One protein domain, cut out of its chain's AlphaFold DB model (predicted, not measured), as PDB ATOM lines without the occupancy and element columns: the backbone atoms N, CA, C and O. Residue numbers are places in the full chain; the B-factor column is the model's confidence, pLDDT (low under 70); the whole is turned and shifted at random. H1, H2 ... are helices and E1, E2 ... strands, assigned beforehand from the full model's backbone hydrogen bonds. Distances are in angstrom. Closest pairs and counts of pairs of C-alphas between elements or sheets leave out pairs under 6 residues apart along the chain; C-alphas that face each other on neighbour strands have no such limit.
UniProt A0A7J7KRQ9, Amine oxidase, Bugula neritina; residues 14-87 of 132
ATOM      1  N   VAL A  14     -35.608  24.054 -49.143       76.00
ATOM      2  CA  VAL A  14     -35.527  24.024 -50.601       76.00
ATOM      3  C   VAL A  14     -36.796  24.627 -51.177       76.00
ATOM      4  O   VAL A  14     -37.890  24.397 -50.666       76.00
ATOM      5  N   ASN A  15     -36.648  25.390 -52.253       73.69
ATOM      6  CA  ASN A  15     -37.776  25.767 -53.090       73.69
ATOM      7  C   ASN A  15     -37.867  24.780 -54.246       73.69
ATOM      8  O   ASN A  15     -36.853  24.471 -54.879       73.69
ATOM      9  N   VAL A  16     -39.081  24.329 -54.547       78.06
ATOM     10  CA  VAL A  16     -39.339  23.614 -55.793       78.06
ATOM     11  C   VAL A  16     -39.105  24.572 -56.955       78.06
ATOM     12  O   VAL A  16     -39.697  25.643 -57.025       78.06
ATOM     13  N   VAL A  17     -38.191  24.187 -57.846       78.44
ATOM     14  CA  VAL A  17     -37.814  24.977 -59.033       78.44
ATOM     15  C   VAL A  17     -38.741  24.677 -60.219       78.44
ATOM     16  O   VAL A  17     -38.730  25.377 -61.228       78.44
ATOM     17  N   ILE A  18     -39.550  23.623 -60.105       77.31
ATOM     18  CA  ILE A  18     -40.479  23.194 -61.144       77.31
ATOM     19  C   ILE A  18     -41.697  24.136 -61.136       77.31
ATOM     20  O   ILE A  18     -42.194  24.454 -60.054       77.31
ATOM     21  N   PRO A  19     -42.168  24.603 -62.310       78.69
ATOM     22  CA  PRO A  19     -43.403  25.375 -62.416       78.69
ATOM     23  C   PRO A  19     -44.597  24.642 -61.800       78.69
ATOM     24  O   PRO A  19     -44.587  23.416 -61.702       78.69
ATOM     25  N   ASP A  20     -45.630  25.391 -61.415       80.25
ATOM     26  CA  ASP A  20     -46.841  24.800 -60.847       80.25
ATOM     27  C   ASP A  20     -47.495  23.859 -61.871       80.25
ATOM     28  O   ASP A  20     -47.976  24.286 -62.924       80.25
ATOM     29  N   ASP A  21     -47.443  22.565 -61.568       86.62
ATOM     30  CA  ASP A  21     -47.978  21.480 -62.378       86.62
ATOM     31  C   ASP A  21     -48.992  20.707 -61.520       86.62
ATOM     32  O   ASP A  21     -48.676  20.366 -60.371       86.62
ATOM     33  N   PRO A  22     -50.198  20.408 -62.037       87.38
ATOM     34  CA  PRO A  22     -51.209  19.631 -61.324       87.38
ATOM     35  C   PRO A  22     -50.721  18.284 -60.771       87.38
ATOM     36  O   PRO A  22     -51.293  17.785 -59.806       87.38
ATOM     37  N   VAL A  23     -49.648  17.701 -61.318       86.62
ATOM     38  CA  VAL A  23     -49.012  16.491 -60.776       86.62
ATOM     39  C   VAL A  23     -48.521  16.682 -59.332       86.62
ATOM     40  O   VAL A  23     -48.457  15.725 -58.561       86.62
ATOM     41  N   PHE A  24     -48.219  17.918 -58.922       88.50
ATOM     42  CA  PHE A  24     -47.831  18.244 -57.550       88.50
ATOM     43  C   PHE A  24     -49.015  18.366 -56.594       88.50
ATOM     44  O   PHE A  24     -48.790  18.601 -55.410       88.50
ATOM     45  N   ASN A  25     -50.261  18.147 -57.030       89.56
ATOM     46  CA  ASN A  25     -51.391  18.061 -56.102       89.56
ATOM     47  C   ASN A  25     -51.154  16.967 -55.049       89.56
ATOM     48  O   ASN A  25     -51.379  17.199 -53.861       89.56
ATOM     49  N   ALA A  26     -50.600  15.820 -55.458       91.75
ATOM     50  CA  ALA A  26     -50.189  14.730 -54.565       91.75
ATOM     51  C   ALA A  26     -49.004  15.048 -53.643       91.75
ATOM     52  O   ALA A  26     -48.731  14.294 -52.708       91.75
ATOM     53  N   ALA A  27     -48.297  16.144 -53.898       91.81
ATOM     54  CA  ALA A  27     -47.152  16.586 -53.121       91.81
ATOM     55  C   ALA A  27     -47.283  18.061 -52.729       91.81
ATOM     56  O   ALA A  27     -46.280  18.743 -52.591       91.81
ATOM     57  N   SER A  28     -48.501  18.569 -52.535       91.62
ATOM     58  CA  SER A  28     -48.769  20.006 -52.351       91.62
ATOM     59  C   SER A  28     -47.982  20.663 -51.211       91.62
ATOM     60  O   SER A  28     -47.698  21.860 -51.264       91.62
ATOM     61  N   TRP A  29     -47.551  19.876 -50.223       91.62
ATOM     62  CA  TRP A  29     -46.653  20.292 -49.147       91.62
ATOM     63  C   TRP A  29     -45.321  20.871 -49.638       91.62
ATOM     64  O   TRP A  29     -44.772  21.753 -48.981       91.62
ATOM     65  N   VAL A  30     -44.835  20.472 -50.818       90.44
ATOM     66  CA  VAL A  30     -43.581  20.984 -51.396       90.44
ATOM     67  C   VAL A  30     -43.633  22.479 -51.730       90.44
ATOM     68  O   VAL A  30     -42.590  23.112 -51.877       90.44
ATOM     69  N   ARG A  31     -44.837  23.060 -51.843       89.06
ATOM     70  CA  ARG A  31     -45.042  24.496 -52.093       89.06
ATOM     71  C   ARG A  31     -44.697  25.359 -50.874       89.06
ATOM     72  O   ARG A  31     -44.566  26.574 -51.001       89.06
ATOM     73  N   HIS A  32     -44.541  24.743 -49.702       90.62
ATOM     74  CA  HIS A  32     -44.301  25.425 -48.439       90.62
ATOM     75  C   HIS A  32     -43.011  24.922 -47.803       90.62
ATOM     76  O   HIS A  32     -42.840  23.725 -47.602       90.62
ATOM     77  N   GLN A  33     -42.131  25.840 -47.405       92.06
ATOM     78  CA  GLN A  33     -41.013  25.509 -46.513       92.06
ATOM     79  C   GLN A  33     -41.531  25.136 -45.117       92.06
ATOM     80  O   GLN A  33     -41.076  24.174 -44.498       92.06
ATOM     81  N   VAL A  34     -42.520  25.901 -44.653       93.50
ATOM     82  CA  VAL A  34     -43.272  25.670 -43.423       93.50
ATOM     83  C   VAL A  34     -44.742  25.974 -43.692       93.50
ATOM     84  O   VAL A  34     -45.061  27.003 -44.289       93.50
ATOM     85  N   ALA A  35     -45.630  25.103 -43.226       94.94
ATOM     86  CA  ALA A  35     -47.067  25.344 -43.165       94.94
ATOM     87  C   ALA A  35     -47.583  25.010 -41.765       94.94
ATOM     88  O   ALA A  35     -47.101  24.075 -41.128       94.94
ATOM     89  N   VAL A  36     -48.569  25.765 -41.290       97.31
ATOM     90  CA  VAL A  36     -49.194  25.549 -39.981       97.31
ATOM     91  C   VAL A  36     -50.683  25.347 -40.191       97.31
ATOM     92  O   VAL A  36     -51.317  26.157 -40.865       97.31
ATOM     93  N   THR A  37     -51.223  24.273 -39.627       97.94
ATOM     94  CA  THR A  37     -52.660  23.977 -39.628       97.94
ATOM     95  C   THR A  37     -53.126  23.714 -38.203       97.94
ATOM     96  O   THR A  37     -52.327  23.388 -37.321       97.94
ATOM     97  N   LYS A  38     -54.425  23.863 -37.960       98.19
ATOM     98  CA  LYS A  38     -55.038  23.389 -36.722       98.19
ATOM     99  C   LYS A  38     -55.070  21.860 -36.726       98.19
ATOM    100  O   LYS A  38     -55.279  21.244 -37.768       98.19
ATOM    101  N   TYR A  39     -54.854  21.240 -35.571       98.00
ATOM    102  CA  TYR A  39     -54.904  19.787 -35.442       98.00
ATOM    103  C   TYR A  39     -56.317  19.239 -35.705       98.00
ATOM    104  O   TYR A  39     -57.301  19.719 -35.135       98.00
ATOM    105  N   LYS A  40     -56.405  18.172 -36.512       97.62
ATOM    106  CA  LYS A  40     -57.607  17.345 -36.696       97.62
ATOM    107  C   LYS A  40     -57.225  15.875 -36.816       97.62
ATOM    108  O   LYS A  40     -56.280  15.525 -37.522       97.62
ATOM    109  N   ASP A  41     -58.023  14.989 -36.224       97.56
ATOM    110  CA  ASP A  41     -57.803  13.538 -36.324       97.56
ATOM    111  C   ASP A  41     -57.866  12.997 -37.760       97.56
ATOM    112  O   ASP A  41     -57.284  11.947 -38.041       97.56
ATOM    113  N   SER A  42     -58.551  13.705 -38.662       96.00
ATOM    114  CA  SER A  42     -58.658  13.381 -40.088       96.00
ATOM    115  C   SER A  42     -57.446  13.811 -40.924       96.00
ATOM    116  O   SER A  42     -57.305  13.343 -42.048       96.00
ATOM    117  N   GLU A  43     -56.556  14.662 -40.399       96.69
ATOM    118  CA  GLU A  43     -55.462  15.316 -41.143       96.69
ATOM    119  C   GLU A  43     -54.072  14.851 -40.665       96.69
ATOM    120  O   GLU A  43     -53.135  15.628 -40.504       96.69
ATOM    121  N   ARG A  44     -53.916  13.548 -40.399       95.19
ATOM    122  CA  ARG A  44     -52.693  12.988 -39.780       95.19
ATOM    123  C   ARG A  44     -51.474  12.894 -40.700       95.19
ATOM    124  O   ARG A  44     -50.365  12.694 -40.216       95.19
ATOM    125  N   SER A  45     -51.669  12.964 -42.012       95.38
ATOM    126  CA  SER A  45     -50.616  12.809 -43.020       95.38
ATOM    127  C   SER A  45     -50.912  13.727 -44.193       95.38
ATOM    128  O   SER A  45     -52.069  13.857 -44.563       95.38
ATOM    129  N   THR A  46     -49.898  14.318 -44.818       94.06
ATOM    130  CA  THR A  46     -50.056  15.136 -46.036       94.06
ATOM    131  C   THR A  46     -50.076  14.309 -47.320       94.06
ATOM    132  O   THR A  46     -50.234  14.865 -48.406       94.06
ATOM    133  N   LEU A  47     -49.896  12.991 -47.206       91.81
ATOM    134  CA  LEU A  47     -49.830  12.055 -48.325       91.81
ATOM    135  C   LEU A  47     -50.488  10.713 -47.988       91.81
ATOM    136  O   LEU A  47     -50.609  10.320 -46.825       91.81
ATOM    137  N   SER A  48     -50.870   9.981 -49.029       91.94
ATOM    138  CA  SER A  48     -51.371   8.612 -48.953       91.94
ATOM    139  C   SER A  48     -50.510   7.694 -49.815       91.94
ATOM    140  O   SER A  48     -49.909   8.129 -50.795       91.94
ATOM    141  N   PHE A  49     -50.503   6.397 -49.500       91.31
ATOM    142  CA  PHE A  49     -49.885   5.379 -50.356       91.31
ATOM    143  C   PHE A  49     -50.435   5.424 -51.794       91.31
ATOM    144  O   PHE A  49     -49.712   5.180 -52.755       91.31
ATOM    145  N   PHE A  50     -51.710   5.790 -51.945       92.62
ATOM    146  CA  PHE A  50     -52.385   5.846 -53.242       92.62
ATOM    147  C   PHE A  50     -52.106   7.131 -54.033       92.62
ATOM    148  O   PHE A  50     -52.427   7.178 -55.218       92.62
ATOM    149  N   SER A  51     -51.481   8.150 -53.428       91.25
ATOM    150  CA  SER A  51     -51.235   9.446 -54.081       91.25
ATOM    151  C   SER A  51     -50.333   9.338 -55.317       91.25
ATOM    152  O   SER A  51     -50.421  10.174 -56.205       91.25
ATOM    153  N   GLN A  52     -49.482   8.308 -55.413       89.94
ATOM    154  CA  GLN A  52     -48.659   8.082 -56.609       89.94
ATOM    155  C   GLN A  52     -49.465   7.503 -57.784       89.94
ATOM    156  O   GLN A  52     -49.100   7.721 -58.936       89.94
ATOM    157  N   GLY A  53     -50.537   6.752 -57.505       93.38
ATOM    158  CA  GLY A  53     -51.342   6.095 -58.539       93.38
ATOM    159  C   GLY A  53     -52.204   7.072 -59.340       93.38
ATOM    160  O   GLY A  53     -52.394   6.875 -60.535       93.38
ATOM    161  N   ASP A  54     -52.676   8.134 -58.689       92.75
ATOM    162  CA  ASP A  54     -53.356   9.263 -59.323       92.75
ATOM    163  C   ASP A  54     -52.876  10.572 -58.675       92.75
ATOM    164  O   ASP A  54     -53.459  11.036 -57.689       92.75
ATOM    165  N   PRO A  55     -51.779  11.161 -59.187       91.81
ATOM    166  CA  PRO A  55     -51.202  12.355 -58.588       91.81
ATOM    167  C   PRO A  55     -52.040  13.620 -58.810       91.81
ATOM    168  O   PRO A  55     -51.843  14.612 -58.108       91.81
ATOM    169  N   PHE A  56     -52.975  13.587 -59.764       92.62
ATOM    170  CA  PHE A  56     -53.825  14.721 -60.120       92.62
ATOM    171  C   PHE A  56     -55.012  14.863 -59.166       92.62
ATOM    172  O   PHE A  56     -55.434  15.988 -58.888       92.62
ATOM    173  N   ASN A  57     -55.514  13.737 -58.645       92.94
ATOM    174  CA  ASN A  57     -56.619  13.668 -57.691       92.94
ATOM    175  C   ASN A  57     -56.259  12.794 -56.467       92.94
ATOM    176  O   ASN A  57     -56.822  11.712 -56.268       92.94
ATOM    177  N   PRO A  58     -55.295  13.233 -55.637       94.12
ATOM    178  CA  PRO A  58     -54.845  12.453 -54.496       94.12
ATOM    179  C   PRO A  58     -55.924  12.398 -53.398       94.12
ATOM    180  O   PRO A  58     -56.582  13.404 -53.126       94.12
ATOM    181  N   PRO A  59     -56.051  11.279 -52.662       94.25
ATOM    182  CA  PRO A  59     -56.997  11.189 -51.545       94.25
ATOM    183  C   PRO A  59     -56.713  12.170 -50.399       94.25
ATOM    184  O   PRO A  59     -57.608  12.491 -49.623       94.25
ATOM    185  N   VAL A  60     -55.455  12.598 -50.256       95.06
ATOM    186  CA  VAL A  60     -54.980  13.490 -49.193       95.06
ATOM    187  C   VAL A  60     -53.970  14.473 -49.782       95.06
ATOM    188  O   VAL A  60     -53.124  14.075 -50.585       95.06
ATOM    189  N   SER A  61     -54.067  15.740 -49.384       94.88
ATOM    190  CA  SER A  61     -53.217  16.840 -49.846       94.88
ATOM    191  C   SER A  61     -53.169  17.924 -48.771       94.88
ATOM    192  O   SER A  61     -54.207  18.255 -48.201       94.88
ATOM    193  N   LEU A  62     -51.991  18.507 -48.520       95.06
ATOM    194  CA  LEU A  62     -51.853  19.617 -47.571       95.06
ATOM    195  C   LEU A  62     -52.699  20.830 -47.980       95.06
ATOM    196  O   LEU A  62     -53.251  21.495 -47.112       95.06
ATOM    197  N   SER A  63     -52.843  21.100 -49.283       93.12
ATOM    198  CA  SER A  63     -53.686  22.203 -49.758       93.12
ATOM    199  C   SER A  63     -55.134  22.082 -49.270       93.12
ATOM    200  O   SER A  63     -55.696  23.090 -48.864       93.12
ATOM    201  N   HIS A  64     -55.702  20.869 -49.200       94.06
ATOM    202  CA  HIS A  64     -57.062  20.670 -48.677       94.06
ATOM    203  C   HIS A  64     -57.177  21.048 -47.192       94.06
ATOM    204  O   HIS A  64     -58.215  21.543 -46.770       94.06
ATOM    205  N   PHE A  65     -56.114  20.869 -46.399       96.06
ATOM    206  CA  PHE A  65     -56.109  21.230 -44.970       96.06
ATOM    207  C   PHE A  65     -56.123  22.748 -44.749       96.06
ATOM    208  O   PHE A  65     -56.348  23.209 -43.636       96.06
ATOM    209  N   GLN A  66     -55.818  23.529 -45.789       94.31
ATOM    210  CA  GLN A  66     -55.733  24.989 -45.735       94.31
ATOM    211  C   GLN A  66     -56.956  25.677 -46.358       94.31
ATOM    212  O   GLN A  66     -57.127  26.882 -46.181       94.31
ATOM    213  N   GLU A  67     -57.803  24.943 -47.087       94.75
ATOM    214  CA  GLU A  67     -58.967  25.491 -47.799       94.75
ATOM    215  C   GLU A  67     -60.027  26.076 -46.863       94.75
ATOM    216  O   GLU A  67     -60.699  27.045 -47.217       94.75
ATOM    217  N   ASP A  68     -60.170  25.513 -45.664       93.31
ATOM    218  CA  ASP A  68     -61.130  25.983 -44.667       93.31
ATOM    219  C   ASP A  68     -60.660  27.228 -43.894       93.31
ATOM    220  O   ASP A  68     -61.464  27.837 -43.185       93.31
ATOM    221  N   ASN A  69     -59.398  27.648 -44.085       95.25
ATOM    222  CA  ASN A  69     -58.795  28.861 -43.527       95.25
ATOM    223  C   ASN A  69     -59.102  29.048 -42.028       95.25
ATOM    224  O   ASN A  69     -59.482  30.134 -41.574       95.25
ATOM    225  N   GLU A  70     -58.988  27.966 -41.256       96.75
ATOM    226  CA  GLU A  70     -59.244  28.003 -39.822       96.75
ATOM    227  C   GLU A  70     -58.285  28.944 -39.076       96.75
ATOM    228  O   GLU A  70     -57.109  29.102 -39.413       96.75
ATOM    229  N   SER A  71     -58.789  29.549 -37.997       97.25
ATOM    230  CA  SER A  71     -57.946  30.327 -37.089       97.25
ATOM    231  C   SER A  71     -56.886  29.436 -36.446       97.25
ATOM    232  O   SER A  71     -57.200  28.375 -35.911       97.25
ATOM    233  N   ILE A  72     -55.648  29.926 -36.423       97.31
ATOM    234  CA  ILE A  72     -54.507  29.297 -35.740       97.31
ATOM    235  C   ILE A  72     -54.174  29.960 -34.394       97.31
ATOM    236  O   ILE A  72     -53.213  29.578 -33.732       97.31
ATOM    237  N   LEU A  73     -54.938  30.977 -33.984       97.69
ATOM    238  CA  LEU A  73     -54.715  31.669 -32.715       97.69
ATOM    239  C   LEU A  73     -55.198  30.806 -31.542       97.69
ATOM    240  O   LEU A  73     -56.371  30.428 -31.499       97.69
ATOM    241  N   ASP A  74     -54.299  30.531 -30.594       96.81
ATOM    242  CA  ASP A  74     -54.564  29.773 -29.362       96.81
ATOM    243  C   ASP A  74     -55.258  28.418 -29.606       96.81
ATOM    244  O   ASP A  74     -56.189  28.037 -28.896       96.81
ATOM    245  N   GLN A  75     -54.820  27.700 -30.646       98.25
ATOM    246  CA  GLN A  75     -55.302  26.358 -30.988       98.25
ATOM    247  C   GLN A  75     -54.231  25.288 -30.751       98.25
ATOM    248  O   GLN A  75     -53.056  25.593 -30.552       98.25
ATOM    249  N   ASP A  76     -54.645  24.024 -30.825       98.25
ATOM    250  CA  ASP A  76     -53.719  22.915 -31.054       98.25
ATOM    251  C   ASP A  76     -53.261  22.947 -32.519       98.25
ATOM    252  O   ASP A  76     -54.091  22.974 -33.434       98.25
ATOM    253  N   LEU A  77     -51.950  23.014 -32.738       98.06
ATOM    254  CA  LEU A  77     -51.348  23.305 -34.036       98.06
ATOM    255  C   LEU A  77     -50.424  22.180 -34.483       98.06
ATOM    256  O   LEU A  77     -49.627  21.649 -33.712       98.06
ATOM    257  N   VAL A  78     -50.449  21.912 -35.785       98.00
ATOM    258  CA  VAL A  78     -49.479  21.064 -36.472       98.00
ATOM    259  C   VAL A  78     -48.616  21.942 -37.367       98.00
ATOM    260  O   VAL A  78     -49.121  22.703 -38.192       98.00
ATOM    261  N   CYS A  79     -47.298  21.832 -37.210       96.62
ATOM    262  CA  CYS A  79     -46.325  22.486 -38.076       96.62
ATOM    263  C   CYS A  79     -45.729  21.463 -39.048       96.62
ATOM    264  O   CYS A  79     -44.983  20.568 -38.649       96.62
ATOM    265  N   TRP A  80     -46.026  21.623 -40.333       96.25
ATOM    266  CA  TRP A  80     -45.491  20.819 -41.425       96.25
ATOM    267  C   TRP A  80     -44.207  21.472 -41.940       96.25
ATOM    268  O   TRP A  80     -44.230  22.629 -42.362       96.25
ATOM    269  N   ILE A  81     -43.083  20.755 -41.883       94.44
ATOM    270  CA  ILE A  81     -41.763  21.269 -42.275       94.44
ATOM    271  C   ILE A  81     -41.272  20.496 -43.493       94.44
ATOM    272  O   ILE A  81     -41.102  19.277 -43.435       94.44
ATOM    273  N   THR A  82     -41.001  21.218 -44.575       92.88
ATOM    274  CA  THR A  82     -40.446  20.653 -45.803       92.88
ATOM    275  C   THR A  82     -38.942  20.880 -45.835       92.88
ATOM    276  O   THR A  82     -38.467  22.016 -45.830       92.88
ATOM    277  N   LEU A  83     -38.186  19.789 -45.913       92.75
ATOM    278  CA  LEU A  83     -36.747  19.807 -46.142       92.75
ATOM    279  C   LEU A  83     -36.434  19.155 -47.482       92.75
ATOM    280  O   LEU A  83     -37.103  18.206 -47.889       92.75
ATOM    281  N   GLY A  84     -35.395  19.636 -48.153       89.50
ATOM    282  CA  GLY A  84     -34.965  19.031 -49.404       89.50
ATOM    283  C   GLY A  84     -33.624  19.558 -49.891       89.50
ATOM    284  O   GLY A  84     -33.012  20.442 -49.290       89.50
ATOM    285  N   VAL A  85     -33.176  19.002 -51.013       88.25
ATOM    286  CA  VAL A  85     -31.974  19.423 -51.733       88.25
ATOM    287  C   VAL A  85     -32.265  19.433 -53.228       88.25
ATOM    288  O   VAL A  85     -32.886  18.511 -53.754       88.25
ATOM    289  N   ASN A  86     -31.787  20.458 -53.930       88.50
ATOM    290  CA  ASN A  86     -31.733  20.429 -55.387       88.50
ATOM    291  C   ASN A  86     -30.518  19.585 -55.792       88.50
ATOM    292  O   ASN A  86     -29.381  20.048 -55.707       88.50
ATOM    293  N   HIS A  87     -30.746  18.328 -56.175       90.38
ATOM    294  CA  HIS A  87     -29.670  17.388 -56.500       90.38
ATOM    295  C   HIS A  87     -29.405  17.369 -58.007       90.38
ATOM    296  O   HIS A  87     -30.180  16.807 -58.775       90.38
TER     297      HIS A  87
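This is residues 14 to 87 of the 132 residues of the protein "Amine oxidase" of Bugula neritina (UniProt A0A7J7KRQ9). Little regular structure: an antiparallel ribbon, E1 and E2, touching helices H1 and H3 near it, and H2 farther out. In order, H1, E1, H2, H3, E2 hold 29 of 74 printed residues, class mixed. It is compact, radius of gyration of the C-alphas 12.8 A, spanning 38 by 25 by 18 A.

E1, residues 34 to 38, and E2, residues 77 to 81, are antiparallel; N 35 and O 80 are within hydrogen-bond range, 3.0 A. H3, residues 62 to 66, touches H1, residues 22 to 31; closest C-alphas 62 and 29, 5.5 A. H2, residues 49 to 52, is close to H1 but not clearly touching; closest C-alphas 51 and 26, 5.4 A. Within range are 1 of 6 O i to N i+4 pairs in H1, 0 of 1 in H3; of O i to N i+3 pairs, 5 of 7 and 2 of 2.

H1, 12.1 A, begins at C-alpha 22 (-51.209, 19.631, -61.324); E1, 13.7 A, ends at C-alpha 38 (-55.038, 23.389, -36.722).

The printed part has no cut; no printed residue is under pLDDT 70.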